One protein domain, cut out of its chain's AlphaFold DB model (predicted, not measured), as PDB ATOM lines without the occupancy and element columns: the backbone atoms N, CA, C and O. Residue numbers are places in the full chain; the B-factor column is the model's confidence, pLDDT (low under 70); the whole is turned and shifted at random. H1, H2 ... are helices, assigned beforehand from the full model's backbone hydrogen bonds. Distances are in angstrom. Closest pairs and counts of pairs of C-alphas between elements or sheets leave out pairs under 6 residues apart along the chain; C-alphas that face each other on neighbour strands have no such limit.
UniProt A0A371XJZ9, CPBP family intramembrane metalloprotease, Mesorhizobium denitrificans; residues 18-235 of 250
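Overview. This is residues 18 to 235 of the 250 residues of the protein "CPBP family intramembrane metalloprotease" of Mesorhizobium denitrificans (UniProt A0A371XJZ9). Six helices form an up-and-down bundle along the longest axis, each running against the one before it: H2 and H4 lie on one side, H5 and H6 in the middle, H7 and H8 on the other side. H9 packs along H7 outside the bundle, short H1 folds back on residues 33 to 41 of H2, and the tiny H3 sits just past the end of H2, in the stretch of chain that leads from H2 to H4. The printed part has 218 residues with nine named helices, H1 to H9 in order, and no named strand: all helix. It is compact, with a radius of gyration of the C-alphas of 18.0 A and spans of 54 by 39 by 34 A.

Along the chain. The longest helix, H4, is residues 70 to 104, 45.3 A from C-alpha 70 at (-17.300, 51.221, 189.012), with a kink of 72 degrees near residue 98. H5, residues 107 to 136, is 41.2 A long and has a kink of 31 degrees near residue 114. H2 is residues 31 to 57, 38.8 A; H1, residues 18 to 26, begins at C-alpha 18, (-52.035, 59.058, 193.122); H3 is residues 60 to 63. H6 is residues 141 to 159, 27.8 A; H7 is residues 161 to 179, 27.6 A; H8 is residues 184 to 201, 24.4 A. H9, residues 211 to 233, is 32.5 A long and ends at C-alpha 233, (-29.908, 25.882, 198.635).

Arrangement. H4 touches H2 at a shallow tilt of 8 degrees, opposite ways, closest at the C-alphas of Ala 82 and Leu 50, 5.9 A. H4 and H5 form a helical hairpin, closest at the C-alphas of Ala 85 and Pro 124, 4.6 A. H5 is the hub, touching five helices. Among them, it touches H8 at a steep tilt of 38 degrees, opposite ways, with the C-alphas of Ile 118 and Gly 192 closest at 4.1 A. H6 and H7 form another hairpin, closest at the C-alphas of Ala 149 and Gly 171, 3.9 A. H9 touches H7 at a shallow tilt of 9 degrees, the same way, closest at the C-alphas of Pro 219 and Tyr 166, 4.7 A; H8 and H9 are apart. H1 touches H2, whose residues 33 to 41 alone take part, closest at the C-alphas of Ala 26 and Arg 34, 4.8 A. H3 is close to H4 but not clearly touching, with the C-alphas of Ala 63 and Leu 71 closest at 6.6 A. Every O i to N i+4 pair is within hydrogen-bond range in H1, H2 and H8; the counts are 29 of 31 in H4, 19 of 26 in H5, 12 of 15 in H6, 13 of 15 in H7 and 18 of 19 in H9, and H3 is too short for such a pair.

Size, cuts and confidence. The C-alphas farthest apart, of Arg 68 and Phe 207, are 55.9 A apart. The printed part has no cut and no long link. The mean pLDDT of the printed part is 78.4, and 43 residues are under 70, among them residues 60 to 70, 100 to 108 and 201 to 209.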
ATOM      1  N   GLY A  18     -51.799  58.841 194.547       82.06
ATOM      2  CA  GLY A  18     -52.035  59.058 193.122       82.06
ATOM      3  C   GLY A  18     -52.378  57.761 192.390       82.06
ATOM      4  O   GLY A  18     -53.392  57.716 191.695       82.06
ATOM      5  N   THR A  19     -51.605  56.691 192.607       76.75
ATOM      6  CA  THR A  19     -51.916  55.359 192.068       76.75
ATOM      7  C   THR A  19     -53.290  54.886 192.532       76.75
ATOM      8  O   THR A  19     -54.116  54.511 191.705       76.75
ATOM      9  N   VAL A  20     -53.575  54.939 193.838       76.81
ATOM     10  CA  VAL A  20     -54.871  54.499 194.383       76.81
ATOM     11  C   VAL A  20     -56.027  55.271 193.745       76.81
ATOM     12  O   VAL A  20     -57.019  54.660 193.355       76.81
ATOM     13  N   ALA A  21     -55.895  56.591 193.589       83.62
ATOM     14  CA  ALA A  21     -56.916  57.422 192.962       83.62
ATOM     15  C   ALA A  21     -57.133  57.064 191.481       83.62
ATOM     16  O   ALA A  21     -58.276  56.964 191.042       83.62
ATOM     17  N   ILE A  22     -56.058  56.826 190.721       85.06
ATOM     18  CA  ILE A  22     -56.140  56.450 189.301       85.06
ATOM     19  C   ILE A  22     -56.777  55.071 189.134       85.06
ATOM     20  O   ILE A  22     -57.647  54.902 188.282       85.06
ATOM     21  N   VAL A  23     -56.409  54.102 189.970       77.88
ATOM     22  CA  VAL A  23     -57.002  52.758 189.955       77.88
ATOM     23  C   VAL A  23     -58.480  52.812 190.347       77.88
ATOM     24  O   VAL A  23     -59.318  52.200 189.685       77.88
ATOM     25  N   ALA A  24     -58.831  53.584 191.380       81.50
ATOM     26  CA  ALA A  24     -60.221  53.794 191.778       81.50
ATOM     27  C   ALA A  24     -61.043  54.439 190.651       81.50
ATOM     28  O   ALA A  24     -62.160  54.002 190.381       81.50
ATOM     29  N   TRP A  25     -60.472  55.425 189.954       88.19
ATOM     30  CA  TRP A  25     -61.108  56.055 188.802       88.19
ATOM     31  C   TRP A  25     -61.260  55.088 187.622       88.19
ATOM     32  O   TRP A  25     -62.341  54.992 187.048       88.19
ATOM     33  N   ALA A  26     -60.233  54.305 187.295       83.56
ATOM     34  CA  ALA A  26     -60.305  53.310 186.229       83.56
ATOM     35  C   ALA A  26     -61.429  52.289 186.465       83.56
ATOM     36  O   ALA A  26     -62.143  51.915 185.532       83.56
ATOM     37  N   ASN A  27     -61.637  51.879 187.716       82.88
ATOM     38  CA  ASN A  27     -62.657  50.895 188.079       82.88
ATOM     39  C   ASN A  27     -64.104  51.375 187.889       82.88
ATOM     40  O   ASN A  27     -64.996  50.529 187.824       82.88
ATOM     41  N   VAL A  28     -64.351  52.683 187.748       90.69
ATOM     42  CA  VAL A  28     -65.687  53.213 187.410       90.69
ATOM     43  C   VAL A  28     -65.896  53.431 185.907       90.69
ATOM     44  O   VAL A  28     -67.008  53.741 185.489       90.69
ATOM     45  N   LEU A  29     -64.857  53.258 185.084       84.88
ATOM     46  CA  LEU A  29     -64.950  53.368 183.625       84.88
ATOM     47  C   LEU A  29     -65.481  52.075 182.990       84.88
ATOM     48  O   LEU A  29     -65.340  50.983 183.552       84.88
ATOM     49  N   GLU A  30     -66.020  52.191 181.775       88.38
ATOM     50  CA  GLU A  30     -66.323  51.047 180.905       88.38
ATOM     51  C   GLU A  30     -65.059  50.214 180.586       88.38
ATOM     52  O   GLU A  30     -63.944  50.744 180.664       88.38
ATOM     53  N   PRO A  31     -65.190  48.926 180.204       80.12
ATOM     54  CA  PRO A  31     -64.047  48.019 180.043       80.12
ATOM     55  C   PRO A  31     -62.932  48.534 179.122       80.12
ATOM     56  O   PRO A  31     -61.761  48.454 179.489       80.12
ATOM     57  N   GLY A  32     -63.272  49.108 177.963       78.38
ATOM     58  CA  GLY A  32     -62.282  49.629 177.010       78.38
ATOM     59  C   GLY A  32     -61.440  50.776 177.594       78.38
ATOM     60  O   GLY A  32     -60.223  50.628 177.732       78.38
ATOM     61  N   PRO A  33     -62.062  51.901 177.996       81.62
ATOM     62  CA  PRO A  33     -61.355  53.013 178.633       81.62
ATOM     63  C   PRO A  33     -60.624  52.626 179.925       81.62
ATOM     64  O   PRO A  33     -59.529  53.131 180.176       81.62
ATOM     65  N   ARG A  34     -61.183  51.705 180.726       82.06
ATOM     66  CA  ARG A  34     -60.530  51.161 181.927       82.06
ATOM     67  C   ARG A  34     -59.190  50.520 181.589       82.06
ATOM     68  O   ARG A  34     -58.180  50.870 182.192       82.06
ATOM     69  N   VAL A  35     -59.180  49.602 180.624       75.19
ATOM     70  CA  VAL A  35     -57.970  48.888 180.199       75.19
ATOM     71  C   VAL A  35     -56.930  49.867 179.652       75.19
ATOM     72  O   VAL A  35     -55.769  49.815 180.056       75.19
ATOM     73  N   ALA A  36     -57.345  50.816 178.809       77.00
ATOM     74  CA  ALA A  36     -56.450  51.831 178.258       77.00
ATOM     75  C   ALA A  36     -55.810  52.712 179.349       77.00
ATOM     76  O   ALA A  36     -54.604  52.973 179.302       77.00
ATOM     77  N   LEU A  37     -56.591  53.146 180.346       80.81
ATOM     78  CA  LEU A  37     -56.096  53.949 181.465       80.81
ATOM     79  C   LEU A  37     -55.111  53.161 182.335       80.81
ATOM     80  O   LEU A  37     -54.034  53.674 182.630       80.81
ATOM     81  N   LEU A  38     -55.445  51.921 182.707       78.38
ATOM     82  CA  LEU A  38     -54.573  51.082 183.533       78.38
ATOM     83  C   LEU A  38     -53.242  50.790 182.830       78.38
ATOM     84  O   LEU A  38     -52.193  50.965 183.441       78.38
ATOM     85  N   TYR A  39     -53.256  50.450 181.538       74.88
ATOM     86  CA  TYR A  39     -52.022  50.234 180.775       74.88
ATOM     87  C   TYR A  39     -51.175  51.498 180.633       74.88
ATOM     88  O   TYR A  39     -49.960  51.462 180.840       74.88
ATOM     89  N   SER A  40     -51.811  52.630 180.323       78.69
ATOM     90  CA  SER A  40     -51.124  53.924 180.255       78.69
ATOM     91  C   SER A  40     -50.472  54.268 181.591       78.69
ATOM     92  O   SER A  40     -49.345  54.762 181.639       78.69
ATOM     93  N   PHE A  41     -51.162  53.966 182.688       80.75
ATOM     94  CA  PHE A  41     -50.665  54.214 184.025       80.75
ATOM     95  C   PHE A  41     -49.497  53.295 184.405       80.75
ATOM     96  O   PHE A  41     -48.484  53.793 184.894       80.75
ATOM     97  N   SER A  42     -49.548  52.002 184.074       73.06
ATOM     98  CA  SER A  42     -48.416  51.085 184.276       73.06
ATOM     99  C   SER A  42     -47.152  51.539 183.532       73.06
ATOM    100  O   SER A  42     -46.049  51.405 184.061       73.06
ATOM    101  N   ILE A  43     -47.273  52.155 182.345       73.88
ATOM    102  CA  ILE A  43     -46.123  52.765 181.643       73.88
ATOM    103  C   ILE A  43     -45.518  53.909 182.467       73.88
ATOM    104  O   ILE A  43     -44.290  54.042 182.544       73.88
ATOM    105  N   VAL A  44     -46.359  54.749 183.074       79.81
ATOM    106  CA  VAL A  44     -45.910  55.858 183.930       79.81
ATOM    107  C   VAL A  44     -45.197  55.318 185.166       79.81
ATOM    108  O   VAL A  44     -44.098  55.786 185.472       79.81
ATOM    109  N   GLU A  45     -45.759  54.312 185.834       75.38
ATOM    110  CA  GLU A  45     -45.147  53.670 187.003       75.38
ATOM    111  C   GLU A  45     -43.803  53.030 186.659       75.38
ATOM    112  O   GLU A  45     -42.810  53.247 187.360       75.38
ATOM    113  N   LEU A  46     -43.728  52.328 185.528       73.00
ATOM    114  CA  LEU A  46     -42.487  51.738 185.051       73.00
ATOM    115  C   LEU A  46     -41.432  52.805 184.757       73.00
ATOM    116  O   LEU A  46     -40.283  52.702 185.190       73.00
ATOM    117  N   THR A  47     -41.823  53.865 184.052       76.06
ATOM    118  CA  THR A  47     -40.935  54.987 183.736       76.06
ATOM    119  C   THR A  47     -40.430  55.643 185.021       76.06
ATOM    120  O   THR A  47     -39.235  55.917 185.149       76.06
ATOM    121  N   ALA A  48     -41.303  55.838 186.010       76.81
ATOM    122  CA  ALA A  48     -40.929  56.361 187.317       76.81
ATOM    123  C   ALA A  48     -39.932  55.439 188.037       76.81
ATOM    124  O   ALA A  48     -38.913  55.927 188.532       76.81
ATOM    125  N   ALA A  49     -40.154  54.120 188.036       71.00
ATOM    126  CA  ALA A  49     -39.230  53.148 188.618       71.00
ATOM    127  C   ALA A  49     -37.839  53.223 187.963       71.00
ATOM    128  O   ALA A  49     -36.825  53.314 188.661       71.00
ATOM    129  N   LEU A  50     -37.773  53.292 186.631       71.44
ATOM    130  CA  LEU A  50     -36.514  53.447 185.893       71.44
ATOM    131  C   LEU A  50     -35.789  54.757 186.240       71.44
ATOM    132  O   LEU A  50     -34.566  54.771 186.420       71.44
ATOM    133  N   LEU A  51     -36.522  55.866 186.378       76.44
ATOM    134  CA  LEU A  51     -35.959  57.154 186.790       76.44
ATOM    135  C   LEU A  51     -35.425  57.113 188.226       76.44
ATOM    136  O   LEU A  51     -34.342  57.649 188.490       76.44
ATOM    137  N   VAL A  52     -36.143  56.454 189.141       73.50
ATOM    138  CA  VAL A  52     -35.693  56.228 190.521       73.50
ATOM    139  C   VAL A  52     -34.397  55.431 190.513       73.50
ATOM    140  O   VAL A  52     -33.415  55.884 191.103       73.50
ATOM    141  N   TYR A  53     -34.337  54.319 189.784       67.44
ATOM    142  CA  TYR A  53     -33.121  53.521 189.671       67.44
ATOM    143  C   TYR A  53     -31.944  54.312 189.107       67.44
ATOM    144  O   TYR A  53     -30.858  54.296 189.687       67.44
ATOM    145  N   ARG A  54     -32.152  55.082 188.034       71.31
ATOM    146  CA  ARG A  54     -31.114  55.946 187.454       71.31
ATOM    147  C   ARG A  54     -30.612  56.989 188.455       71.31
ATOM    148  O   ARG A  54     -29.412  57.272 188.500       71.31
ATOM    149  N   LYS A  55     -31.510  57.567 189.257       75.38
ATOM    150  CA  LYS A  55     -31.167  58.554 190.287       75.38
ATOM    151  C   LYS A  55     -30.419  57.916 191.457       75.38
ATOM    152  O   LYS A  55     -29.420  58.477 191.902       75.38
ATOM    153  N   VAL A  56     -30.858  56.744 191.919       69.56
ATOM    154  CA  VAL A  56     -30.196  55.976 192.985       69.56
ATOM    155  C   VAL A  56     -28.801  55.550 192.538       69.56
ATOM    156  O   VAL A  56     -27.844  55.824 193.258       69.56
ATOM    157  N   ALA A  57     -28.657  55.006 191.326       65.50
ATOM    158  CA  ALA A  57     -27.372  54.612 190.745       65.50
ATOM    159  C   ALA A  57     -26.363  55.774 190.664       65.50
ATOM    160  O   ALA A  57     -25.161  55.551 190.749       65.50
ATOM    161  N   GLY A  58     -26.837  57.016 190.513       65.12
ATOM    162  CA  GLY A  58     -26.002  58.222 190.497       65.12
ATOM    163  C   GLY A  58     -25.831  58.922 191.848       65.12
ATOM    164  O   GLY A  58     -25.196  59.973 191.897       65.12
ATOM    165  N   SER A  59     -26.422  58.405 192.925       72.25
ATOM    166  CA  SER A  59     -26.421  59.070 194.230       72.25
ATOM    167  C   SER A  59     -25.109  58.860 194.997       72.25
ATOM    168  O   SER A  59     -24.428  57.851 194.824       72.25
ATOM    169  N   ALA A  60     -24.779  59.793 195.899       59.75
ATOM    170  CA  ALA A  60     -23.616  59.678 196.791       59.75
ATOM    171  C   ALA A  60     -23.630  58.374 197.614       59.75
ATOM    172  O   ALA A  60     -22.585  57.782 197.849       59.75
ATOM    173  N   PHE A  61     -24.825  57.867 197.938       63.34
ATOM    174  CA  PHE A  61     -25.007  56.571 198.591       63.34
ATOM    175  C   PHE A  61     -24.372  55.413 197.799       63.34
ATOM    176  O   PHE A  61     -23.777  54.514 198.385       63.34
ATOM    177  N   MET A  62     -24.451  55.448 196.465       58.28
ATOM    178  CA  MET A  62     -23.820  54.454 195.591       58.28
ATOM    179  C   MET A  62     -22.327  54.705 195.377       58.28
ATOM    180  O   MET A  62     -21.571  53.753 195.179       58.28
ATOM    181  N   ALA A  63     -21.892  55.965 195.438       62.97
ATOM    182  CA  ALA A  63     -20.480  56.326 195.329       62.97
ATOM    183  C   ALA A  63     -19.641  55.753 196.485       62.97
ATOM    184  O   ALA A  63     -18.528  55.300 196.237       62.97
ATOM    185  N   ASP A  64     -20.200  55.674 197.695       63.28
ATOM    186  CA  ASP A  64     -19.522  55.070 198.853       63.28
ATOM    187  C   ASP A  64     -19.475  53.531 198.778       63.28
ATOM    188  O   ASP A  64     -18.639  52.872 199.399       63.28
ATOM    189  N   LEU A  65     -20.371  52.926 197.993       57.53
ATOM    190  CA  LEU A  65     -20.488  51.475 197.860       57.53
ATOM    191  C   LEU A  65     -19.646  50.905 196.712       57.53
ATOM    192  O   LEU A  65     -19.359  49.701 196.724       57.53
ATOM    193  N   LEU A  66     -19.217  51.718 195.746       55.44
ATOM    194  CA  LEU A  66     -18.507  51.270 194.546       55.44
ATOM    195  C   LEU A  66     -17.048  51.760 194.514       55.44
ATOM    196  O   LEU A  66     -16.781  52.910 194.848       55.44
ATOM    197  N   PRO A  67     -16.089  50.929 194.057       62.84
ATOM    198  CA  PRO A  67     -14.728  51.390 193.786       62.84
ATOM    199  C   PRO A  67     -14.732  52.567 192.801       62.84
ATOM    200  O   PRO A  67     -15.564  52.614 191.886       62.84
ATOM    201  N   ARG A  68     -13.779  53.499 192.944       60.91
ATOM    202  CA  ARG A  68     -13.587  54.610 191.996       60.91
ATOM    203  C   ARG A  68     -13.431  54.034 190.577       60.91
ATOM    204  O   ARG A  68     -12.500  53.288 190.315       60.91
ATOM    205  N   GLY A  69     -14.387  54.335 189.690       64.19
ATOM    206  CA  GLY A  69     -14.483  53.781 188.326       64.19
ATOM    207  C   GLY A  69     -15.697  52.870 188.091       64.19
ATOM    208  O   GLY A  69     -16.305  52.931 187.023       64.19
ATOM    209  N   GLY A  70     -16.148  52.130 189.111       66.31
ATOM    210  CA  GLY A  70     -17.300  51.221 189.012       66.31
ATOM    211  C   GLY A  70     -18.637  51.940 188.814       66.31
ATOM    212  O   GLY A  70     -19.526  51.423 188.147       66.31
ATOM    213  N   LEU A  71     -18.765  53.172 189.318       70.12
ATOM    214  CA  LEU A  71     -19.998  53.960 189.216       70.12
ATOM    215  C   LEU A  71     -20.403  54.252 187.759       70.12
ATOM    216  O   LEU A  71     -21.587  54.229 187.434       70.12
ATOM    217  N   ARG A  72     -19.436  54.510 186.864       76.19
ATOM    218  CA  ARG A  72     -19.733  54.778 185.443       76.19
ATOM    219  C   ARG A  72     -20.201  53.518 184.716       76.19
ATOM    220  O   ARG A  72     -21.144  53.610 183.936       76.19
ATOM    221  N   ALA A  73     -19.569  52.376 184.987       73.00
ATOM    222  CA  ALA A  73     -19.947  51.089 184.405       73.00
ATOM    223  C   ALA A  73     -21.359  50.678 184.851       73.00
ATOM    224  O   ALA A  73     -22.225  50.500 183.998       73.00
ATOM    225  N   VAL A  74     -21.628  50.701 186.163       68.81
ATOM    226  CA  VAL A  74     -22.955  50.408 186.732       68.81
ATOM    227  C   VAL A  74     -24.011  51.357 186.165       68.81
ATOM    228  O   VAL A  74     -25.073  50.921 185.741       68.81
ATOM    229  N   LYS A  75     -23.723  52.661 186.069       74.12
ATOM    230  CA  LYS A  75     -24.667  53.621 185.480       74.12
ATOM    231  C   LYS A  75     -24.974  53.310 184.012       74.12
ATOM    232  O   LYS A  75     -26.123  53.470 183.603       74.12
ATOM    233  N   ARG A  76     -23.979  52.891 183.220       79.06
ATOM    234  CA  ARG A  76     -24.166  52.513 181.809       79.06
ATOM    235  C   ARG A  76     -25.013  51.251 181.686       79.06
ATOM    236  O   ARG A  76     -25.964  51.257 180.916       79.06
ATOM    237  N   GLU A  77     -24.700  50.218 182.460       72.94
ATOM    238  CA  GLU A  77     -25.434  48.948 182.462       72.94
ATOM    239  C   GLU A  77     -26.878  49.137 182.925       72.94
ATOM    240  O   GLU A  77     -27.795  48.774 182.198       72.94
ATOM    241  N   VAL A  78     -27.096  49.826 184.050       70.31
ATOM    242  CA  VAL A  78     -28.443  50.168 184.535       70.31
ATOM    243  C   VAL A  78     -29.216  50.972 183.492       70.31
ATOM    244  O   VAL A  78     -30.397  50.718 183.288       70.31
ATOM    245  N   SER A  79     -28.569  51.911 182.794       74.81
ATOM    246  CA  SER A  79     -29.236  52.693 181.742       74.81
ATOM    247  C   SER A  79     -29.586  51.846 180.515       74.81
ATOM    248  O   SER A  79     -30.653  52.042 179.940       74.81
ATOM    249  N   ALA A  80     -28.721  50.912 180.114       75.25
ATOM    250  CA  ALA A  80     -28.970  50.012 178.989       75.25
ATOM    251  C   ALA A  80     -30.096  49.017 179.304       75.25
ATOM    252  O   ALA A  80     -31.011  48.855 178.499       75.25
ATOM    253  N   VAL A  81     -30.073  48.416 180.497       71.81
ATOM    254  CA  VAL A  81     -31.130  47.518 180.984       71.81
ATOM    255  C   VAL A  81     -32.456  48.265 181.113       71.81
ATOM    256  O   VAL A  81     -33.480  47.771 180.653       71.81
ATOM    257  N   ALA A  82     -32.435  49.482 181.665       70.56
ATOM    258  CA  ALA A  82     -33.614  50.337 181.754       70.56
ATOM    259  C   ALA A  82     -34.206  50.649 180.375       70.56
ATOM    260  O   ALA A  82     -35.416  50.552 180.189       70.56
ATOM    261  N   LEU A  83     -33.359  51.003 179.402       78.00
ATOM    262  CA  LEU A  83     -33.800  51.288 178.039       78.00
ATOM    263  C   LEU A  83     -34.414  50.050 177.381       78.00
ATOM    264  O   LEU A  83     -35.486  50.154 176.792       78.00
ATOM    265  N   LEU A  84     -33.770  48.887 177.509       76.50
ATOM    266  CA  LEU A  84     -34.293  47.632 176.972       76.50
ATOM    267  C   LEU A  84     -35.659  47.296 177.581       76.50
ATOM    268  O   LEU A  84     -36.602  47.025 176.845       76.50
ATOM    269  N   ALA A  85     -35.788  47.373 178.906       69.44
ATOM    270  CA  ALA A  85     -37.048  47.104 179.589       69.44
ATOM    271  C   ALA A  85     -38.161  48.077 179.160       69.44
ATOM    272  O   ALA A  85     -39.301  47.665 178.946       69.44
ATOM    273  N   TRP A  86     -37.825  49.355 178.962       75.06
ATOM    274  CA  TRP A  86     -38.766  50.361 178.468       75.06
ATOM    275  C   TRP A  86     -39.236  50.064 177.038       75.06
ATOM    276  O   TRP A  86     -40.436  50.076 176.770       75.06
ATOM    277  N   VAL A  87     -38.310  49.722 176.135       79.50
ATOM    278  CA  VAL A  87     -38.630  49.335 174.749       79.50
ATOM    279  C   VAL A  87     -39.519  48.092 174.717       79.50
ATOM    280  O   VAL A  87     -40.526  48.089 174.010       79.50
ATOM    281  N   LEU A  88     -39.193  47.064 175.505       74.50
ATOM    282  CA  LEU A  88     -40.001  45.845 175.600       74.50
ATOM    283  C   LEU A  88     -41.408  46.132 176.130       74.50
ATOM    284  O   LEU A  88     -42.379  45.575 175.625       74.50
ATOM    285  N   THR A  89     -41.542  47.049 177.086       71.25
ATOM    286  CA  THR A  89     -42.851  47.443 177.626       71.25
ATOM    287  C   THR A  89     -43.693  48.156 176.575       71.25
ATOM    288  O   THR A  89     -44.856  47.818 176.385       71.25
ATOM    289  N   ILE A  90     -43.115  49.104 175.833       76.88
ATOM    290  CA  ILE A  90     -43.833  49.771 174.739       76.88
ATOM    291  C   ILE A  90     -44.236  48.760 173.669       76.88
ATOM    292  O   ILE A  90     -45.385  48.765 173.233       76.88
ATOM    293  N   ALA A  91     -43.323  47.869 173.279       75.50
ATOM    294  CA  ALA A  91     -43.616  46.812 172.317       75.50
ATOM    295  C   ALA A  91     -44.769  45.920 172.799       75.50
ATOM    296  O   ALA A  91     -45.670  45.621 172.021       75.50
ATOM    297  N   THR A  92     -44.790  45.574 174.088       69.94
ATOM    298  CA  THR A  92     -45.879  44.825 174.734       69.94
ATOM    299  C   THR A  92     -47.206  45.557 174.622       69.94
ATOM    300  O   THR A  92     -48.210  44.958 174.253       69.94
ATOM    301  N   MET A  93     -47.219  46.860 174.893       70.38
ATOM    302  CA  MET A  93     -48.438  47.668 174.865       70.38
ATOM    303  C   MET A  93     -48.982  47.836 173.449       70.38
ATOM    304  O   MET A  93     -50.180  47.668 173.223       70.38
ATOM    305  N   VAL A  94     -48.106  48.096 172.475       76.06
ATOM    306  CA  VAL A  94     -48.481  48.134 171.053       76.06
ATOM    307  C   VAL A  94     -49.026  46.777 170.622       76.06
ATOM    308  O   VAL A  94     -50.085  46.705 170.001       76.06
ATOM    309  N   PHE A  95     -48.344  45.695 170.997       72.62
ATOM    310  CA  PHE A  95     -48.770  44.340 170.680       72.62
ATOM    311  C   PHE A  95     -50.148  44.024 171.268       72.62
ATOM    312  O   PHE A  95     -51.033  43.602 170.528       72.62
ATOM    313  N   LEU A  96     -50.370  44.299 172.555       69.06
ATOM    314  CA  LEU A  96     -51.660  44.108 173.215       69.06
ATOM    315  C   LEU A  96     -52.763  44.946 172.572       69.06
ATOM    316  O   LEU A  96     -53.845  44.432 172.321       69.06
ATOM    317  N   THR A  97     -52.490  46.201 172.228       69.19
ATOM    318  CA  THR A  97     -53.490  47.068 171.586       69.19
ATOM    319  C   THR A  97     -53.933  46.521 170.225       69.19
ATOM    320  O   THR A  97     -55.095  46.653 169.855       69.19
ATOM    321  N   VAL A  98     -53.026  45.881 169.479       75.12
ATOM    322  CA  VAL A  98     -53.314  45.334 168.141       75.12
ATOM    323  C   VAL A  98     -53.863  43.903 168.198       75.12
ATOM    324  O   VAL A  98     -54.578  43.482 167.289       75.12
ATOM    325  N   ARG A  99     -53.493  43.117 169.216       71.75
ATOM    326  CA  ARG A  99     -53.683  41.657 169.238       71.75
ATOM    327  C   ARG A  99     -54.403  41.113 170.470       71.75
ATOM    328  O   ARG A  99     -54.589  39.899 170.497       71.75
ATOM    329  N   ALA A 100     -54.826  41.932 171.438       67.31
ATOM    330  CA  ALA A 100     -55.470  41.463 172.675       67.31
ATOM    331  C   ALA A 100     -56.574  40.438 172.398       67.31
ATOM    332  O   ALA A 100     -56.503  39.314 172.895       67.31
ATOM    333  N   ASP A 101     -57.512  40.766 171.509       67.81
ATOM    334  CA  ASP A 101     -58.622  39.873 171.178       67.81
ATOM    335  C   ASP A 101     -58.127  38.535 170.617       67.81
ATOM    336  O   ASP A 101     -58.622  37.487 170.997       67.81
ATOM    337  N   SER A 102     -57.080  38.528 169.788       66.25
ATOM    338  CA  SER A 102     -56.515  37.294 169.218       66.25
ATOM    339  C   SER A 102     -55.664  36.454 170.186       66.25
ATOM    340  O   SER A 102     -55.447  35.268 169.937       66.25
ATOM    341  N   ILE A 103     -55.157  37.048 171.271       64.12
ATOM    342  CA  ILE A 103     -54.379  36.341 172.307       64.12
ATOM    343  C   ILE A 103     -55.324  35.623 173.273       64.12
ATOM    344  O   ILE A 103     -55.035  34.508 173.713       64.12
ATOM    345  N   PHE A 104     -56.455  36.260 173.586       66.56
ATOM    346  CA  PHE A 104     -57.409  35.777 174.580       66.56
ATOM    347  C   PHE A 104     -58.661  35.118 173.969       66.56
ATOM    348  O   PHE A 104     -59.406  34.455 174.691       66.56
ATOM    349  N   ALA A 105     -58.886  35.218 172.653       59.78
ATOM    350  CA  ALA A 105     -59.945  34.481 171.961       59.78
ATOM    351  C   ALA A 105     -59.567  33.003 171.771       59.78
ATOM    352  O   ALA A 105     -59.007  32.594 170.754       59.78
ATOM    353  N   GLY A 106     -59.946  32.190 172.755       59.91
ATOM    354  CA  GLY A 106     -59.945  30.732 172.669       59.91
ATOM    355  C   GLY A 106     -58.689  30.052 173.218       59.91
ATOM    356  O   GLY A 106     -57.605  30.619 173.302       59.91
ATOM    357  N   SER A 107     -58.844  28.775 173.569       56.66
ATOM    358  CA  SER A 107     -57.776  27.896 174.072       56.66
ATOM    359  C   SER A 107     -56.696  27.567 173.032       56.66
ATOM    360  O   SER A 107     -55.663  26.995 173.371       56.66
ATOM    361  N   GLY A 108     -56.911  27.929 171.763       57.31
ATOM    362  CA  GLY A 108     -56.038  27.579 170.642       57.31
ATOM    363  C   GLY A 108     -54.738  28.376 170.556       57.31
ATOM    364  O   GLY A 108     -53.928  28.090 169.679       57.31
ATOM    365  N   ASN A 109     -54.518  29.357 171.438       77.75
ATOM    366  CA  ASN A 109     -53.393  30.274 171.309       77.75
ATOM    367  C   ASN A 109     -52.379  30.262 172.468       77.75
ATOM    368  O   ASN A 109     -51.857  31.290 172.905       77.75
ATOM    369  N   ILE A 110     -52.063  29.058 172.940       79.88
ATOM    370  CA  ILE A 110     -51.075  28.814 174.000       79.88
ATOM    371  C   ILE A 110     -49.702  29.416 173.661       79.88
ATOM    372  O   ILE A 110     -49.041  29.967 174.538       79.88
ATOM    373  N   ALA A 111     -49.279  29.360 172.395       79.81
ATOM    374  CA  ALA A 111     -47.990  29.904 171.975       79.81
ATOM    375  C   ALA A 111     -47.914  31.428 172.160       79.81
ATOM    376  O   ALA A 111     -46.922  31.935 172.686       79.81
ATOM    377  N   TRP A 112     -48.965  32.169 171.783       77.50
ATOM    378  CA  TRP A 112     -48.978  33.617 171.989       77.50
ATOM    379  C   TRP A 112     -49.112  33.986 173.473       77.50
ATOM    380  O   TRP A 112     -48.473  34.944 173.901       77.50
ATOM    381  N   GLN A 113     -49.845  33.205 174.275       78.94
ATOM    382  CA  GLN A 113     -49.886  33.384 175.735       78.94
ATOM    383  C   GLN A 113     -48.515  33.148 176.381       78.94
ATOM    384  O   GLN A 113     -48.083  33.927 177.224       78.94
ATOM    385  N   PHE A 114     -47.784  32.123 175.943       81.56
ATOM    386  CA  PHE A 114     -46.430  31.843 176.416       81.56
ATOM    387  C   PHE A 114     -45.464  32.996 176.103       81.56
ATOM    388  O   PHE A 114     -44.750  33.468 176.989       81.56
ATOM    389  N   ILE A 115     -45.478  33.502 174.863       81.12
ATOM    390  CA  ILE A 115     -44.679  34.673 174.467       81.12
ATOM    391  C   ILE A 115     -45.059  35.886 175.320       81.12
ATOM    392  O   ILE A 115     -44.177  36.598 175.800       81.12
ATOM    393  N   TYR A 116     -46.355  36.103 175.540       81.19
ATOM    394  CA  TYR A 116     -46.854  37.204 176.349       81.19
ATOM    395  C   TYR A 116     -46.332  37.149 177.794       81.19
ATOM    396  O   TYR A 116     -45.670  38.083 178.246       81.19
ATOM    397  N   PHE A 117     -46.536  36.042 178.507       84.81
ATOM    398  CA  PHE A 117     -46.138  35.965 179.912       84.81
ATOM    399  C   PHE A 117     -44.622  35.959 180.121       84.81
ATOM    400  O   PHE A 117     -44.144  36.550 181.086       84.81
ATOM    401  N   ILE A 118     -43.850  35.336 179.227       85.88
ATOM    402  CA  ILE A 118     -42.395  35.237 179.399       85.88
ATOM    403  C   ILE A 118     -41.678  36.471 178.854       85.88
ATOM    404  O   ILE A 118     -40.905  37.108 179.566       85.88
ATOM    405  N   VAL A 119     -41.900  36.810 177.583       80.06
ATOM    406  CA  VAL A 119     -41.100  37.834 176.891       80.06
ATOM    407  C   VAL A 119     -41.618  39.232 177.186       80.06
ATOM    408  O   VAL A 119     -40.830  40.164 177.332       80.06
ATOM    409  N   LEU A 120     -42.938  39.389 177.249       78.69
ATOM    410  CA  LEU A 120     -43.565  40.703 177.331       78.69
ATOM    411  C   LEU A 120     -43.826  41.148 178.778       78.69
ATOM    412  O   LEU A 120     -43.778  42.342 179.055       78.69
ATOM    413  N   ILE A 121     -44.028  40.204 179.705       85.19
ATOM    414  CA  ILE A 121     -44.216  40.489 181.138       85.19
ATOM    415  C   ILE A 121     -42.959  40.151 181.945       85.19
ATOM    416  O   ILE A 121     -42.290  41.043 182.463       85.19
ATOM    417  N   ALA A 122     -42.600  38.869 182.051       89.75
ATOM    418  CA  ALA A 122     -41.581  38.451 183.011       89.75
ATOM    419  C   ALA A 122     -40.194  39.031 182.698       89.75
ATOM    420  O   ALA A 122     -39.494  39.472 183.607       89.75
ATOM    421  N   LEU A 123     -39.794  39.088 181.423       85.12
ATOM    422  CA  LEU A 123     -38.499  39.640 181.016       85.12
ATOM    423  C   LEU A 123     -38.262  41.087 181.482       85.12
ATOM    424  O   LEU A 123     -37.271  41.311 182.187       85.12
ATOM    425  N   PRO A 124     -39.099  42.079 181.118       82.94
ATOM    426  CA  PRO A 124     -38.891  43.447 181.582       82.94
ATOM    427  C   PRO A 124     -38.968  43.556 183.108       82.94
ATOM    428  O   PRO A 124     -38.152  44.266 183.703       82.94
ATOM    429  N   GLU A 125     -39.870  42.824 183.759       89.00
ATOM    430  CA  GLU A 125     -40.001  42.862 185.215       89.00
ATOM    431  C   GLU A 125     -38.757  42.321 185.928       89.00
ATOM    432  O   GLU A 125     -38.209  42.994 186.802       89.00
ATOM    433  N   GLU A 126     -38.229  41.162 185.538       92.50
ATOM    434  CA  GLU A 126     -37.027  40.610 186.171       92.50
ATOM    435  C   GLU A 126     -35.787  41.471 185.917       92.50
ATOM    436  O   GLU A 126     -34.969  41.664 186.822       92.50
ATOM    437  N   LEU A 127     -35.652  42.054 184.723       83.56
ATOM    438  CA  LEU A 127     -34.573  43.000 184.430       83.56
ATOM    439  C   LEU A 127     -34.616  44.213 185.366       83.56
ATOM    440  O   LEU A 127     -33.581  44.626 185.897       83.56
ATOM    441  N   ILE A 128     -35.805  44.767 185.600       82.31
ATOM    442  CA  ILE A 128     -35.986  45.964 186.423       82.31
ATOM    443  C   ILE A 128     -35.850  45.642 187.906       82.31
ATOM    444  O   ILE A 128     -35.082  46.291 188.617       82.31
ATOM    445  N   TYR A 129     -36.592  44.656 188.394       89.44
ATOM    446  CA  TYR A 129     -36.694  44.408 189.823       89.44
ATOM    447  C   TYR A 129     -35.547  43.555 190.341       89.44
ATOM    448  O   TYR A 129     -35.111  43.783 191.460       89.44
ATOM    449  N   ARG A 130     -35.012  42.602 189.568       93.19
ATOM    450  CA  ARG A 130     -33.934  41.715 190.042       93.19
ATOM    451  C   ARG A 130     -32.595  42.141 189.463       93.19
ATOM    452  O   ARG A 130     -31.635  42.251 190.218       93.19
ATOM    453  N   GLY A 131     -32.532  42.456 188.171       85.12
ATOM    454  CA  GLY A 131     -31.312  42.933 187.517       85.12
ATOM    455  C   GLY A 131     -30.799  44.226 188.147       85.12
ATOM    456  O   GLY A 131     -29.753  44.237 188.798       85.12
ATOM    457  N   ILE A 132     -31.560  45.315 188.016       82.12
ATOM    458  CA  ILE A 132     -31.105  46.627 188.491       82.12
ATOM    459  C   ILE A 132     -30.954  46.664 190.019       82.12
ATOM    460  O   ILE A 132     -29.963  47.206 190.512       82.12
ATOM    461  N   ALA A 133     -31.887  46.088 190.786       86.50
ATOM    462  CA  ALA A 133     -31.802  46.136 192.247       86.50
ATOM    463  C   ALA A 133     -30.574  45.391 192.793       86.50
ATOM    464  O   ALA A 133     -29.901  45.908 193.686       86.50
ATOM    465  N   PHE A 134     -30.238  44.210 192.262       86.81
ATOM    466  CA  PHE A 134     -29.070  43.462 192.738       86.81
ATOM    467  C   PHE A 134     -27.752  44.123 192.338       86.81
ATOM    468  O   PHE A 134     -26.818  44.107 193.138       86.81
ATOM    469  N   GLU A 135     -27.685  44.780 191.179       81.12
ATOM    470  CA  GLU A 135     -26.513  45.582 190.815       81.12
ATOM    471  C   GLU A 135     -26.379  46.837 191.685       81.12
ATOM    472  O   GLU A 135     -25.289  47.164 192.170       81.12
ATOM    473  N   ALA A 136     -27.496  47.519 191.962       76.75
ATOM    474  CA  ALA A 136     -27.518  48.686 192.836       76.75
ATOM    475  C   ALA A 136     -27.143  48.329 194.286       76.75
ATOM    476  O   ALA A 136     -26.418  49.062 194.952       76.75
ATOM    477  N   PHE A 137     -27.577  47.179 194.797       82.44
ATOM    478  CA  PHE A 137     -27.393  46.806 196.201       82.44
ATOM    479  C   PHE A 137     -26.498  45.574 196.388       82.44
ATOM    480  O   PHE A 137     -26.643  44.853 197.375       82.44
ATOM    481  N   LYS A 138     -25.512  45.353 195.509       81.94
ATOM    482  CA  LYS A 138     -24.677  44.134 195.495       81.94
ATOM    483  C   LYS A 138     -23.991  43.775 196.819       81.94
ATOM    484  O   LYS A 138     -23.771  42.606 197.111       81.94
ATOM    485  N   LYS A 139     -23.664  44.776 197.647       81.62
ATOM    486  CA  LYS A 139     -23.047  44.594 198.979       81.62
ATOM    487  C   LYS A 139     -24.063  44.364 200.106       81.62
ATOM    488  O   LYS A 139     -23.673  44.062 201.228       81.62
ATOM    489  N   ARG A 140     -25.354  44.573 199.847       83.69
ATOM    490  CA  ARG A 140     -26.447  44.532 200.826       83.69
ATOM    491  C   ARG A 140     -27.613  43.739 200.252       83.69
ATOM    492  O   ARG A 140     -28.686  44.282 200.015       83.69
ATOM    493  N   VAL A 141     -27.394  42.443 200.056       87.56
ATOM    494  CA  VAL A 141     -28.373  41.522 199.460       87.56
ATOM    495  C   VAL A 141     -29.760  41.640 200.098       87.56
ATOM    496  O   VAL A 141     -30.743  41.721 199.375       87.56
ATOM    497  N   GLY A 142     -29.860  41.684 201.432       87.69
ATOM    498  CA  GLY A 142     -31.163  41.796 202.100       87.69
ATOM    499  C   GLY A 142     -31.927  43.065 201.705       87.69
ATOM    500  O   GLY A 142     -33.132  43.018 201.477       87.69
ATOM    501  N   LEU A 143     -31.211  44.183 201.531       85.75
ATOM    502  CA  LEU A 143     -31.793  45.425 201.020       85.75
ATOM    503  C   LEU A 143     -32.175  45.299 199.540       85.75
ATOM    504  O   LEU A 143     -33.212  45.830 199.158       85.75
ATOM    505  N   ALA A 144     -31.382  44.587 198.731       88.31
ATOM    506  CA  ALA A 144     -31.709  44.302 197.334       88.31
ATOM    507  C   ALA A 144     -33.045  43.551 197.222       88.31
ATOM    508  O   ALA A 144     -33.934  44.015 196.516       88.31
ATOM    509  N   ILE A 145     -33.201  42.458 197.982       92.81
ATOM    510  CA  ILE A 145     -34.417  41.629 198.021       92.81
ATOM    511  C   ILE A 145     -35.618  42.463 198.469       92.81
ATOM    512  O   ILE A 145     -36.647  42.480 197.795       92.81
ATOM    513  N   PHE A 146     -35.486  43.184 199.585       93.12
ATOM    514  CA  PHE A 146     -36.576  43.993 200.120       93.12
ATOM    515  C   PHE A 146     -36.994  45.102 199.147       93.12
ATOM    516  O   PHE A 146     -38.179  45.255 198.862       93.12
ATOM    517  N   ALA A 147     -36.030  45.855 198.606       86.94
ATOM    518  CA  ALA A 147     -36.309  46.935 197.664       86.94
ATOM    519  C   ALA A 147     -36.936  46.404 196.369       86.94
ATOM    520  O   ALA A 147     -37.917  46.979 195.899       86.94
ATOM    521  N   SER A 148     -36.427  45.291 195.826       92.25
ATOM    522  CA  SER A 148     -37.010  44.655 194.642       92.25
ATOM    523  C   SER A 148     -38.439  44.190 194.889       92.25
ATOM    524  O   SER A 148     -39.307  44.442 194.064       92.25
ATOM    525  N   ALA A 149     -38.700  43.566 196.042       94.69
ATOM    526  CA  ALA A 149     -40.015  43.044 196.391       94.69
ATOM    527  C   ALA A 149     -41.033  44.162 196.634       94.69
ATOM    528  O   ALA A 149     -42.167  44.076 196.173       94.69
ATOM    529  N   ALA A 150     -40.621  45.235 197.317       90.44
ATOM    530  CA  ALA A 150     -41.467  46.397 197.560       90.44
ATOM    531  C   ALA A 150     -41.856  47.084 196.247       90.44
ATOM    532  O   ALA A 150     -43.035  47.338 196.016       90.44
ATOM    533  N   LEU A 151     -40.882  47.352 195.369       87.12
ATOM    534  CA  LEU A 151     -41.143  47.981 194.071       87.12
ATOM    535  C   LEU A 151     -42.010  47.095 193.173       87.12
ATOM    536  O   LEU A 151     -42.935  47.597 192.542       87.12
ATOM    537  N   PHE A 152     -41.752  45.785 193.168       92.00
ATOM    538  CA  PHE A 152     -42.564  44.810 192.451       92.00
ATOM    539  C   PHE A 152     -44.018  44.819 192.940       92.00
ATOM    540  O   PHE A 152     -44.934  44.903 192.129       92.00
ATOM    541  N   ALA A 153     -44.244  44.814 194.257       91.06
ATOM    542  CA  ALA A 153     -45.587  44.890 194.825       91.06
ATOM    543  C   ALA A 153     -46.298  46.201 194.471       91.06
ATOM    544  O   ALA A 153     -47.454  46.172 194.062       91.06
ATOM    545  N   PHE A 154     -45.610  47.342 194.589       86.19
ATOM    546  CA  PHE A 154     -46.201  48.643 194.277       86.19
ATOM    547  C   PHE A 154     -46.604  48.787 192.810       86.19
ATOM    548  O   PHE A 154     -47.641  49.385 192.553       86.19
ATOM    549  N   MET A 155     -45.845  48.217 191.869       84.38
ATOM    550  CA  MET A 155     -46.237  48.228 190.453       84.38
ATOM    551  C   MET A 155     -47.541  47.458 190.206       84.38
ATOM    552  O   MET A 155     -48.328  47.825 189.344       84.38
ATOM    553  N   HIS A 156     -47.821  46.443 191.021       85.44
ATOM    554  CA  HIS A 156     -49.047  45.657 190.929       85.44
ATOM    555  C   HIS A 156     -50.220  46.246 191.729       85.44
ATOM    556  O   HIS A 156     -51.227  45.570 191.958       85.44
ATOM    557  N   LEU A 157     -50.123  47.501 192.177       80.94
ATOM    558  CA  LEU A 157     -51.190  48.163 192.929       80.94
ATOM    559  C   LEU A 157     -52.470  48.344 192.090       80.94
ATOM    560  O   LEU A 157     -53.564  48.428 192.650       80.94
ATOM    561  N   ASN A 158     -52.357  48.309 190.760       75.31
ATOM    562  CA  ASN A 158     -53.486  48.249 189.829       75.31
ATOM    563  C   ASN A 158     -54.375  47.005 190.005       75.31
ATOM    564  O   ASN A 158     -55.548  47.054 189.646       75.31
ATOM    565  N   ASN A 159     -53.861  45.932 190.612       77.62
ATOM    566  CA  ASN A 159     -54.636  44.736 190.957       77.62
ATOM    567  C   ASN A 159     -55.374  44.868 192.304       77.62
ATOM    568  O   ASN A 159     -56.122  43.977 192.700       77.62
ATOM    569  N   GLY A 160     -55.189  45.990 193.005       77.12
ATOM    570  CA  GLY A 160     -55.848  46.314 194.265       77.12
ATOM    571  C   GLY A 160     -54.950  46.155 195.492       77.12
ATOM    572  O   GLY A 160     -54.077  45.291 195.560       77.12
ATOM    573  N   LEU A 161     -55.210  46.983 196.511       81.44
ATOM    574  CA  LEU A 161     -54.475  46.983 197.784       81.44
ATOM    575  C   LEU A 161     -54.380  45.597 198.459       81.44
ATOM    576  O   LEU A 161     -53.293  45.267 198.936       81.44
ATOM    577  N   PRO A 162     -55.442  44.760 198.484       81.94
ATOM    578  CA  PRO A 162     -55.363  43.434 199.100       81.94
ATOM    579  C   PRO A 162     -54.358  42.481 198.437       81.94
ATOM    580  O   PRO A 162     -53.886  41.562 199.099       81.94
ATOM    581  N   MET A 163     -53.983  42.706 197.171       82.12
ATOM    582  CA  MET A 163     -52.995  41.876 196.467       82.12
ATOM    583  C   MET A 163     -51.546  42.220 196.831       82.12
ATOM    584  O   MET A 163     -50.643  41.433 196.540       82.12
ATOM    585  N   LEU A 164     -51.281  43.373 197.458       86.12
ATOM    586  CA  LEU A 164     -49.909  43.807 197.747       86.12
ATOM    587  C   LEU A 164     -49.095  42.788 198.563       86.12
ATOM    588  O   LEU A 164     -47.954  42.533 198.176       86.12
ATOM    589  N   PRO A 165     -49.624  42.162 199.639       87.88
ATOM    590  CA  PRO A 165     -48.874  41.156 200.392       87.88
ATOM    591  C   PRO A 165     -48.464  39.955 199.535       87.88
ATOM    592  O   PRO A 165     -47.361  39.438 199.697       87.88
ATOM    593  N   TYR A 166     -49.321  39.544 198.597       88.19
ATOM    594  CA  TYR A 166     -49.040  38.456 197.665       88.19
ATOM    595  C   TYR A 166     -47.886  38.810 196.725       88.19
ATOM    596  O   TYR A 166     -46.888  38.087 196.685       88.19
ATOM    597  N   TYR A 167     -47.965  39.949 196.034       91.56
ATOM    598  CA  TYR A 167     -46.892  40.372 195.133       91.56
ATOM    599  C   TYR A 167     -45.592  40.650 195.884       91.56
ATOM    600  O   TYR A 167     -44.516  40.330 195.388       91.56
ATOM    601  N   PHE A 168     -45.666  41.174 197.106       93.62
ATOM    602  CA  PHE A 168     -44.493  41.372 197.949       93.62
ATOM    603  C   PHE A 168     -43.830  40.038 198.324       93.62
ATOM    604  O   PHE A 168     -42.618  39.896 198.170       93.62
ATOM    605  N   ALA A 169     -44.608  39.039 198.750       92.19
ATOM    606  CA  ALA A 169     -44.099  37.702 199.056       92.19
ATOM    607  C   ALA A 169     -43.504  37.011 197.817       92.19
ATOM    608  O   ALA A 169     -42.422  36.429 197.894       92.19
ATOM    609  N   PHE A 170     -44.152  37.135 196.656       93.38
ATOM    610  CA  PHE A 170     -43.620  36.630 195.387       93.38
ATOM    611  C   PHE A 170     -42.328  37.357 194.977       93.38
ATOM    612  O   PHE A 170     -41.349  36.745 194.542       93.38
ATOM    613  N   GLY A 171     -42.280  38.669 195.210       95.62
ATOM    614  CA  GLY A 171     -41.095  39.507 195.082       95.62
ATOM    615  C   GLY A 171     -39.922  39.001 195.920       95.62
ATOM    616  O   GLY A 171     -38.813  38.852 195.403       95.62
ATOM    617  N   ILE A 172     -40.184  38.690 197.194       95.12
ATOM    618  CA  ILE A 172     -39.211  38.107 198.123       95.12
ATOM    619  C   ILE A 172     -38.710  36.753 197.613       95.12
ATOM    620  O   ILE A 172     -37.497  36.531 197.619       95.12
ATOM    621  N   LEU A 173     -39.601  35.874 197.144       93.69
ATOM    622  CA  LEU A 173     -39.234  34.559 196.612       93.69
ATOM    623  C   LEU A 173     -38.250  34.690 195.445       93.69
ATOM    624  O   LEU A 173     -37.156  34.128 195.489       93.69
ATOM    625  N   LEU A 174     -38.597  35.485 194.433       94.94
ATOM    626  CA  LEU A 174     -37.755  35.688 193.249       94.94
ATOM    627  C   LEU A 174     -36.433  36.396 193.593       94.94
ATOM    628  O   LEU A 174     -35.379  36.028 193.074       94.94
ATOM    629  N   GLY A 175     -36.446  37.367 194.512       94.69
ATOM    630  CA  GLY A 175     -35.216  37.982 195.022       94.69
ATOM    631  C   GLY A 175     -34.328  36.978 195.770       94.69
ATOM    632  O   GLY A 175     -33.108  36.976 195.618       94.69
ATOM    633  N   THR A 176     -34.925  36.075 196.542       92.00
ATOM    634  CA  THR A 176     -34.195  35.022 197.258       92.00
ATOM    635  C   THR A 176     -33.587  34.015 196.287       92.00
ATOM    636  O   THR A 176     -32.402  33.708 196.391       92.00
ATOM    637  N   LEU A 177     -34.338  33.580 195.274       89.62
ATOM    638  CA  LEU A 177     -33.823  32.746 194.187       89.62
ATOM    639  C   LEU A 177     -32.644  33.415 193.464       89.62
ATOM    640  O   LEU A 177     -31.614  32.778 193.245       89.62
ATOM    641  N   ARG A 178     -32.742  34.722 193.177       92.94
ATOM    642  CA  ARG A 178     -31.629  35.499 192.606       92.94
ATOM    643  C   ARG A 178     -30.397  35.473 193.507       92.94
ATOM    644  O   ARG A 178     -29.279  35.313 193.019       92.94
ATOM    645  N   ARG A 179     -30.580  35.621 194.822       91.44
ATOM    646  CA  ARG A 179     -29.489  35.516 195.801       91.44
ATOM    647  C   ARG A 179     -28.831  34.131 195.766       91.44
ATOM    648  O   ARG A 179     -27.607  34.059 195.854       91.44
ATOM    649  N   PHE A 180     -29.602  33.066 195.598       88.75
ATOM    650  CA  PHE A 180     -29.079  31.700 195.501       88.75
ATOM    651  C   PHE A 180     -28.531  31.315 194.123       88.75
ATOM    652  O   PHE A 180     -28.226  30.153 193.883       88.75
ATOM    653  N   GLY A 181     -28.325  32.295 193.243       86.25
ATOM    654  CA  GLY A 181     -27.531  32.112 192.034       86.25
ATOM    655  C   GLY A 181     -28.342  31.926 190.761       86.25
ATOM    656  O   GLY A 181     -27.722  31.877 189.701       86.25
ATOM    657  N   LEU A 182     -29.681  31.920 190.819       87.81
ATOM    658  CA  LEU A 182     -30.474  31.922 189.589       87.81
ATOM    659  C   LEU A 182     -30.134  33.163 188.761       87.81
ATOM    660  O   LEU A 182     -30.077  34.296 189.257       87.81
ATOM    661  N   THR A 183     -29.876  32.941 187.483       90.06
ATOM    662  CA  THR A 183     -29.656  33.980 186.482       90.06
ATOM    663  C   THR A 183     -30.957  34.732 186.199       90.06
ATOM    664  O   THR A 183     -32.054  34.255 186.487       90.06
ATOM    665  N   ILE A 184     -30.857  35.924 185.600       90.62
ATOM    666  CA  ILE A 184     -32.053  36.667 185.177       90.62
ATOM    667  C   ILE A 184     -32.872  35.848 184.174       90.62
ATOM    668  O   ILE A 184     -34.087  35.809 184.291       90.62
ATOM    669  N   ALA A 185     -32.228  35.141 183.241       85.75
ATOM    670  CA  ALA A 185     -32.931  34.306 182.268       85.75
ATOM    671  C   ALA A 185     -33.763  33.198 182.941       85.75
ATOM    672  O   ALA A 185     -34.921  32.999 182.585       85.75
ATOM    673  N   GLU A 186     -33.211  32.522 183.950       86.56
ATOM    674  CA  GLU A 186     -33.939  31.494 184.704       86.56
ATOM    675  C   GLU A 186     -35.102  32.081 185.506       86.56
ATOM    676  O   GLU A 186     -36.175  31.484 185.541       86.56
ATOM    677  N   LEU A 187     -34.926  33.261 186.109       92.94
ATOM    678  CA  LEU A 187     -36.007  33.957 186.816       92.94
ATOM    679  C   LEU A 187     -37.130  34.375 185.868       92.94
ATOM    680  O   LEU A 187     -38.294  34.247 186.228       92.94
ATOM    681  N   VAL A 188     -36.798  34.817 184.653       91.25
ATOM    682  CA  VAL A 188     -37.778  35.166 183.615       91.25
ATOM    683  C   VAL A 188     -38.606  33.951 183.220       91.25
ATOM    684  O   VAL A 188     -39.829  34.049 183.132       91.25
ATOM    685  N   ILE A 189     -37.959  32.801 183.031       88.62
ATOM    686  CA  ILE A 189     -38.655  31.544 182.741       88.62
ATOM    687  C   ILE A 189     -39.554  31.168 183.921       88.62
ATOM    688  O   ILE A 189     -40.735  30.919 183.717       88.62
ATOM    689  N   TRP A 190     -39.036  31.174 185.152       91.69
ATOM    690  CA  TRP A 190     -39.811  30.824 186.346       91.69
ATOM    691  C   TRP A 190     -41.026  31.725 186.552       91.69
ATOM    692  O   TRP A 190     -42.136  31.234 186.746       91.69
ATOM    693  N   HIS A 191     -40.826  33.037 186.490       94.50
ATOM    694  CA  HIS A 191     -41.882  34.021 186.662       94.50
ATOM    695  C   HIS A 191     -42.912  33.924 185.529       94.50
ATOM    696  O   HIS A 191     -44.107  33.798 185.792       94.50
ATOM    697  N   GLY A 192     -42.477  33.898 184.270       90.38
ATOM    698  CA  GLY A 192     -43.406  33.814 183.147       90.38
ATOM    699  C   GLY A 192     -44.174  32.489 183.110       90.38
ATOM    700  O   GLY A 192     -45.369  32.495 182.833       90.38
ATOM    701  N   MET A 193     -43.543  31.367 183.478       87.06
ATOM    702  CA  MET A 193     -44.228  30.078 183.633       87.06
ATOM    703  C   MET A 193     -45.234  30.094 184.778       87.06
ATOM    704  O   MET A 193     -46.318  29.535 184.636       87.06
ATOM    705  N   PHE A 194     -44.905  30.741 185.895       89.75
ATOM    706  CA  PHE A 194     -45.835  30.903 187.005       89.75
ATOM    707  C   PHE A 194     -47.082  31.687 186.569       89.75
ATOM    708  O   PHE A 194     -48.195  31.218 186.801       89.75
ATOM    709  N   ASN A 195     -46.911  32.813 185.867       88.62
ATOM    710  CA  ASN A 195     -48.033  33.600 185.342       88.62
ATOM    711  C   ASN A 195     -48.850  32.802 184.316       88.62
ATOM    712  O   ASN A 195     -50.070  32.730 184.424       88.62
ATOM    713  N   PHE A 196     -48.180  32.123 183.380       84.56
ATOM    714  CA  PHE A 196     -48.833  31.268 182.388       84.56
ATOM    715  C   PHE A 196     -49.664  30.155 183.042       84.56
ATOM    716  O   PHE A 196     -50.822  29.954 182.692       84.56
ATOM    717  N   VAL A 197     -49.118  29.441 184.030       82.06
ATOM    718  CA  VAL A 197     -49.862  28.396 184.748       82.06
ATOM    719  C   VAL A 197     -51.032  28.998 185.524       82.06
ATOM    720  O   VAL A 197     -52.136  28.453 185.470       82.06
ATOM    721  N   ASN A 198     -50.813  30.117 186.216       80.25
ATOM    722  CA  ASN A 198     -51.838  30.788 187.009       80.25
ATOM    723  C   ASN A 198     -53.027  31.267 186.165       80.25
ATOM    724  O   ASN A 198     -54.160  31.215 186.649       80.25
ATOM    725  N   ASP A 199     -52.782  31.710 184.934       77.19
ATOM    726  CA  ASP A 199     -53.807  32.318 184.082       77.19
ATOM    727  C   ASP A 199     -54.410  31.335 183.069       77.19
ATOM    728  O   ASP A 199     -55.598  31.434 182.761       77.19
ATOM    729  N   THR A 200     -53.638  30.361 182.575       72.88
ATOM    730  CA  THR A 200     -54.081  29.425 181.526       72.88
ATOM    731  C   THR A 200     -54.538  28.075 182.079       72.88
ATOM    732  O   THR A 200     -55.477  27.479 181.552       72.88
ATOM    733  N   VAL A 201     -53.869  27.553 183.112       67.69
ATOM    734  CA  VAL A 201     -54.079  26.172 183.595       67.69
ATOM    735  C   VAL A 201     -54.904  26.140 184.877       67.69
ATOM    736  O   VAL A 201     -55.707  25.231 185.085       67.69
ATOM    737  N   TRP A 202     -54.714  27.121 185.756       65.62
ATOM    738  CA  TRP A 202     -55.355  27.136 187.064       65.62
ATOM    739  C   TRP A 202     -56.825  27.585 186.954       65.62
ATOM    740  O   TRP A 202     -57.089  28.606 186.312       65.62
ATOM    741  N   PRO A 203     -57.794  26.891 187.595       62.12
ATOM    742  CA  PRO A 203     -59.225  27.224 187.501       62.12
ATOM    743  C   PRO A 203     -59.466  28.699 187.812       62.12
ATOM    744  O   PRO A 203     -58.739  29.239 188.631       62.12
ATOM    745  N   ALA A 204     -60.440  29.374 187.189       60.94
ATOM    746  CA  ALA A 204     -60.630  30.824 187.359       60.94
ATOM    747  C   ALA A 204     -60.669  31.245 188.845       60.94
ATOM    748  O   ALA A 204     -61.117  30.481 189.698       60.94
ATOM    749  N   THR A 205     -60.196  32.456 189.161       57.09
ATOM    750  CA  THR A 205     -60.019  32.968 190.540       57.09
ATOM    751  C   THR A 205     -61.233  32.764 191.448       57.09
ATOM    752  O   THR A 205     -61.056  32.455 192.622       57.09
ATOM    753  N   ALA A 206     -62.448  32.825 190.896       56.38
ATOM    754  CA  ALA A 206     -63.703  32.566 191.606       56.38
ATOM    755  C   ALA A 206     -63.854  31.138 192.182       56.38
ATOM    756  O   ALA A 206     -64.665  30.935 193.080       56.38
ATOM    757  N   PHE A 207     -63.090  30.157 191.693       53.56
ATOM    758  CA  PHE A 207     -63.176  28.744 192.093       53.56
ATOM    759  C   PHE A 207     -62.019  28.279 192.990       53.56
ATOM    760  O   PHE A 207     -61.979  27.112 193.374       53.56
ATOM    761  N   ARG A 208     -61.041  29.145 193.289       61.81
ATOM    762  CA  ARG A 208     -59.768  28.727 193.913       61.81
ATOM    763  C   ARG A 208     -59.854  28.624 195.431       61.81
ATOM    764  O   ARG A 208     -59.329  27.692 196.024       61.81
ATOM    765  N   SER A 209     -60.431  29.637 196.054       57.94
ATOM    766  CA  SER A 209     -60.585  29.782 197.501       57.94
ATOM    767  C   SER A 209     -61.465  31.002 197.751       57.94
ATOM    768  O   SER A 209     -61.621  31.845 196.861       57.94
ATOM    769  N   ASP A 210     -62.050  31.118 198.942       72.31
ATOM    770  CA  ASP A 210     -62.602  32.409 199.332       72.31
ATOM    771  C   ASP A 210     -61.475  33.459 199.307       72.31
ATOM    772  O   ASP A 210     -60.306  33.149 199.557       72.31
ATOM    773  N   GLN A 211     -61.813  34.701 198.957       67.06
ATOM    774  CA  GLN A 211     -60.821  35.767 198.796       67.06
ATOM    775  C   GLN A 211     -59.894  35.890 200.013       67.06
ATOM    776  O   GLN A 211     -58.695  36.086 199.837       67.06
ATOM    777  N   ILE A 212     -60.417  35.731 201.233       67.50
ATOM    778  CA  ILE A 212     -59.642  35.871 202.471       67.50
ATOM    779  C   ILE A 212     -58.596  34.758 202.571       67.50
ATOM    780  O   ILE A 212     -57.431  35.045 202.857       67.50
ATOM    781  N   SER A 213     -58.968  33.514 202.263       68.31
ATOM    782  CA  SER A 213     -58.016  32.403 202.197       68.31
ATOM    783  C   SER A 213     -56.906  32.656 201.178       68.31
ATOM    784  O   SER A 213     -55.744  32.424 201.498       68.31
ATOM    785  N   PHE A 214     -57.198  33.208 199.996       73.12
ATOM    786  CA  PHE A 214     -56.142  33.572 199.044       73.12
ATOM    787  C   PHE A 214     -55.201  34.646 199.615       73.12
ATOM    788  O   PHE A 214     -53.979  34.479 199.575       73.12
ATOM    789  N   TRP A 215     -55.752  35.713 200.209       73.00
ATOM    790  CA  TRP A 215     -54.972  36.836 200.748       73.00
ATOM    791  C   TRP A 215     -54.051  36.460 201.901       73.00
ATOM    792  O   TRP A 215     -53.030  37.113 202.096       73.00
ATOM    793  N   VAL A 216     -54.401  35.434 202.672       73.50
ATOM    794  CA  VAL A 216     -53.613  35.005 203.831       73.50
ATOM    795  C   VAL A 216     -52.719  33.821 203.479       73.50
ATOM    796  O   VAL A 216     -51.523  33.842 203.768       73.50
ATOM    797  N   VAL A 217     -53.266  32.795 202.827       78.44
ATOM    798  CA  VAL A 217     -52.554  31.535 202.586       78.44
ATOM    799  C   VAL A 217     -51.501  31.693 201.497       78.44
ATOM    800  O   VAL A 217     -50.391  31.198 201.675       78.44
ATOM    801  N   ALA A 218     -51.790  32.398 200.397       79.56
ATOM    802  CA  ALA A 218     -50.845  32.488 199.285       79.56
ATOM    803  C   ALA A 218     -49.539  33.220 199.663       79.56
ATOM    804  O   ALA A 218     -48.468  32.667 199.400       79.56
ATOM    805  N   PRO A 219     -49.560  34.391 200.337       79.00
ATOM    806  CA  PRO A 219     -48.322  35.030 200.783       79.00
ATOM    807  C   PRO A 219     -47.546  34.170 201.785       79.00
ATOM    808  O   PRO A 219     -46.329  34.045 201.667       79.00
ATOM    809  N   LEU A 220     -48.233  33.541 202.747       78.88
ATOM    810  CA  LEU A 220     -47.588  32.672 203.734       78.88
ATOM    811  C   LEU A 220     -46.950  31.444 203.079       78.88
ATOM    812  O   LEU A 220     -45.818  31.103 203.411       78.88
ATOM    813  N   ALA A 221     -47.633  30.819 202.121       81.81
ATOM    814  CA  ALA A 221     -47.102  29.701 201.354       81.81
ATOM    815  C   ALA A 221     -45.865  30.117 200.545       81.81
ATOM    816  O   ALA A 221     -44.854  29.422 200.582       81.81
ATOM    817  N   LEU A 222     -45.894  31.273 199.875       82.88
ATOM    818  CA  LEU A 222     -44.739  31.800 199.141       82.88
ATOM    819  C   LEU A 222     -43.550  32.096 200.063       82.88
ATOM    820  O   LEU A 222     -42.409  31.780 199.719       82.88
ATOM    821  N   LEU A 223     -43.795  32.656 201.249       80.94
ATOM    822  CA  LEU A 223     -42.750  32.878 202.250       80.94
ATOM    823  C   LEU A 223     -42.207  31.558 202.811       80.94
ATOM    824  O   LEU A 223     -40.996  31.425 202.979       80.94
ATOM    825  N   ALA A 224     -43.064  30.561 203.038       82.94
ATOM    826  CA  ALA A 224     -42.647  29.226 203.459       82.94
ATOM    827  C   ALA A 224     -41.795  28.536 202.383       82.94
ATOM    828  O   ALA A 224     -40.727  28.017 202.697       82.94
ATOM    829  N   ILE A 225     -42.205  28.606 201.111       83.44
ATOM    830  CA  ILE A 225     -41.417  28.134 199.963       83.44
ATOM    831  C   ILE A 225     -40.085  28.878 199.904       83.44
ATOM    832  O   ILE A 225     -39.051  28.249 199.720       83.44
ATOM    833  N   THR A 226     -40.076  30.194 200.120       81.81
ATOM    834  CA  THR A 226     -38.837  30.984 200.170       81.81
ATOM    835  C   THR A 226     -37.899  30.476 201.263       81.81
ATOM    836  O   THR A 226     -36.710  30.277 201.012       81.81
ATOM    837  N   GLY A 227     -38.426  30.236 202.467       76.62
ATOM    838  CA  GLY A 227     -37.668  29.674 203.584       76.62
ATOM    839  C   GLY A 227     -37.124  28.281 203.271       76.62
ATOM    840  O   GLY A 227     -35.952  28.013 203.523       76.62
ATOM    841  N   LEU A 228     -37.942  27.423 202.654       80.56
ATOM    842  CA  LEU A 228     -37.552  26.079 202.231       80.56
ATOM    843  C   LEU A 228     -36.469  26.108 201.150       80.56
ATOM    844  O   LEU A 228     -35.480  25.396 201.267       80.56
ATOM    845  N   VAL A 229     -36.624  26.938 200.118       77.19
ATOM    846  CA  VAL A 229     -35.622  27.143 199.063       77.19
ATOM    847  C   VAL A 229     -34.319  27.627 199.683       77.19
ATOM    848  O   VAL A 229     -33.265  27.068 199.396       77.19
ATOM    849  N   GLY A 230     -34.386  28.608 200.586       73.44
ATOM    850  CA  GLY A 230     -33.215  29.068 201.319       73.44
ATOM    851  C   GLY A 230     -32.551  27.951 202.115       73.44
ATOM    852  O   GLY A 230     -31.335  27.803 202.053       73.44
ATOM    853  N   TRP A 231     -33.328  27.120 202.806       73.88
ATOM    854  CA  TRP A 231     -32.818  25.971 203.551       73.88
ATOM    855  C   TRP A 231     -32.183  24.898 202.646       73.88
ATOM    856  O   TRP A 231     -31.086  24.425 202.932       73.88
ATOM    857  N   LEU A 232     -32.819  24.553 201.522       76.88
ATOM    858  CA  LEU A 232     -32.312  23.567 200.560       76.88
ATOM    859  C   LEU A 232     -31.033  24.049 199.863       76.88
ATOM    860  O   LEU A 232     -30.063  23.301 199.762       76.88
ATOM    861  N   MET A 233     -31.017  25.303 199.404       72.25
ATOM    862  CA  MET A 233     -29.908  25.882 198.635       72.25
ATOM    863  C   MET A 233     -28.717  26.308 199.507       72.25
ATOM    864  O   MET A 233     -27.654  26.609 198.974       72.25
ATOM    865  N   THR A 234     -28.864  26.311 200.836       68.81
ATOM    866  CA  THR A 234     -27.759  26.515 201.793       68.81
ATOM    867  C   THR A 234     -27.142  25.209 202.306       68.81
ATOM    868  O   THR A 234     -26.396  25.244 203.278       68.81
ATOM    869  N   GLU A 235     -27.406  24.076 201.643       59.84
ATOM    870  CA  GLU A 235     -26.923  22.730 202.000       59.84
ATOM    871  C   GLU A 235     -27.533  22.128 203.282       59.84
ATOM    872  O   GLU A 235     -26.845  21.931 204.284       59.84
TER     873      GLU A 235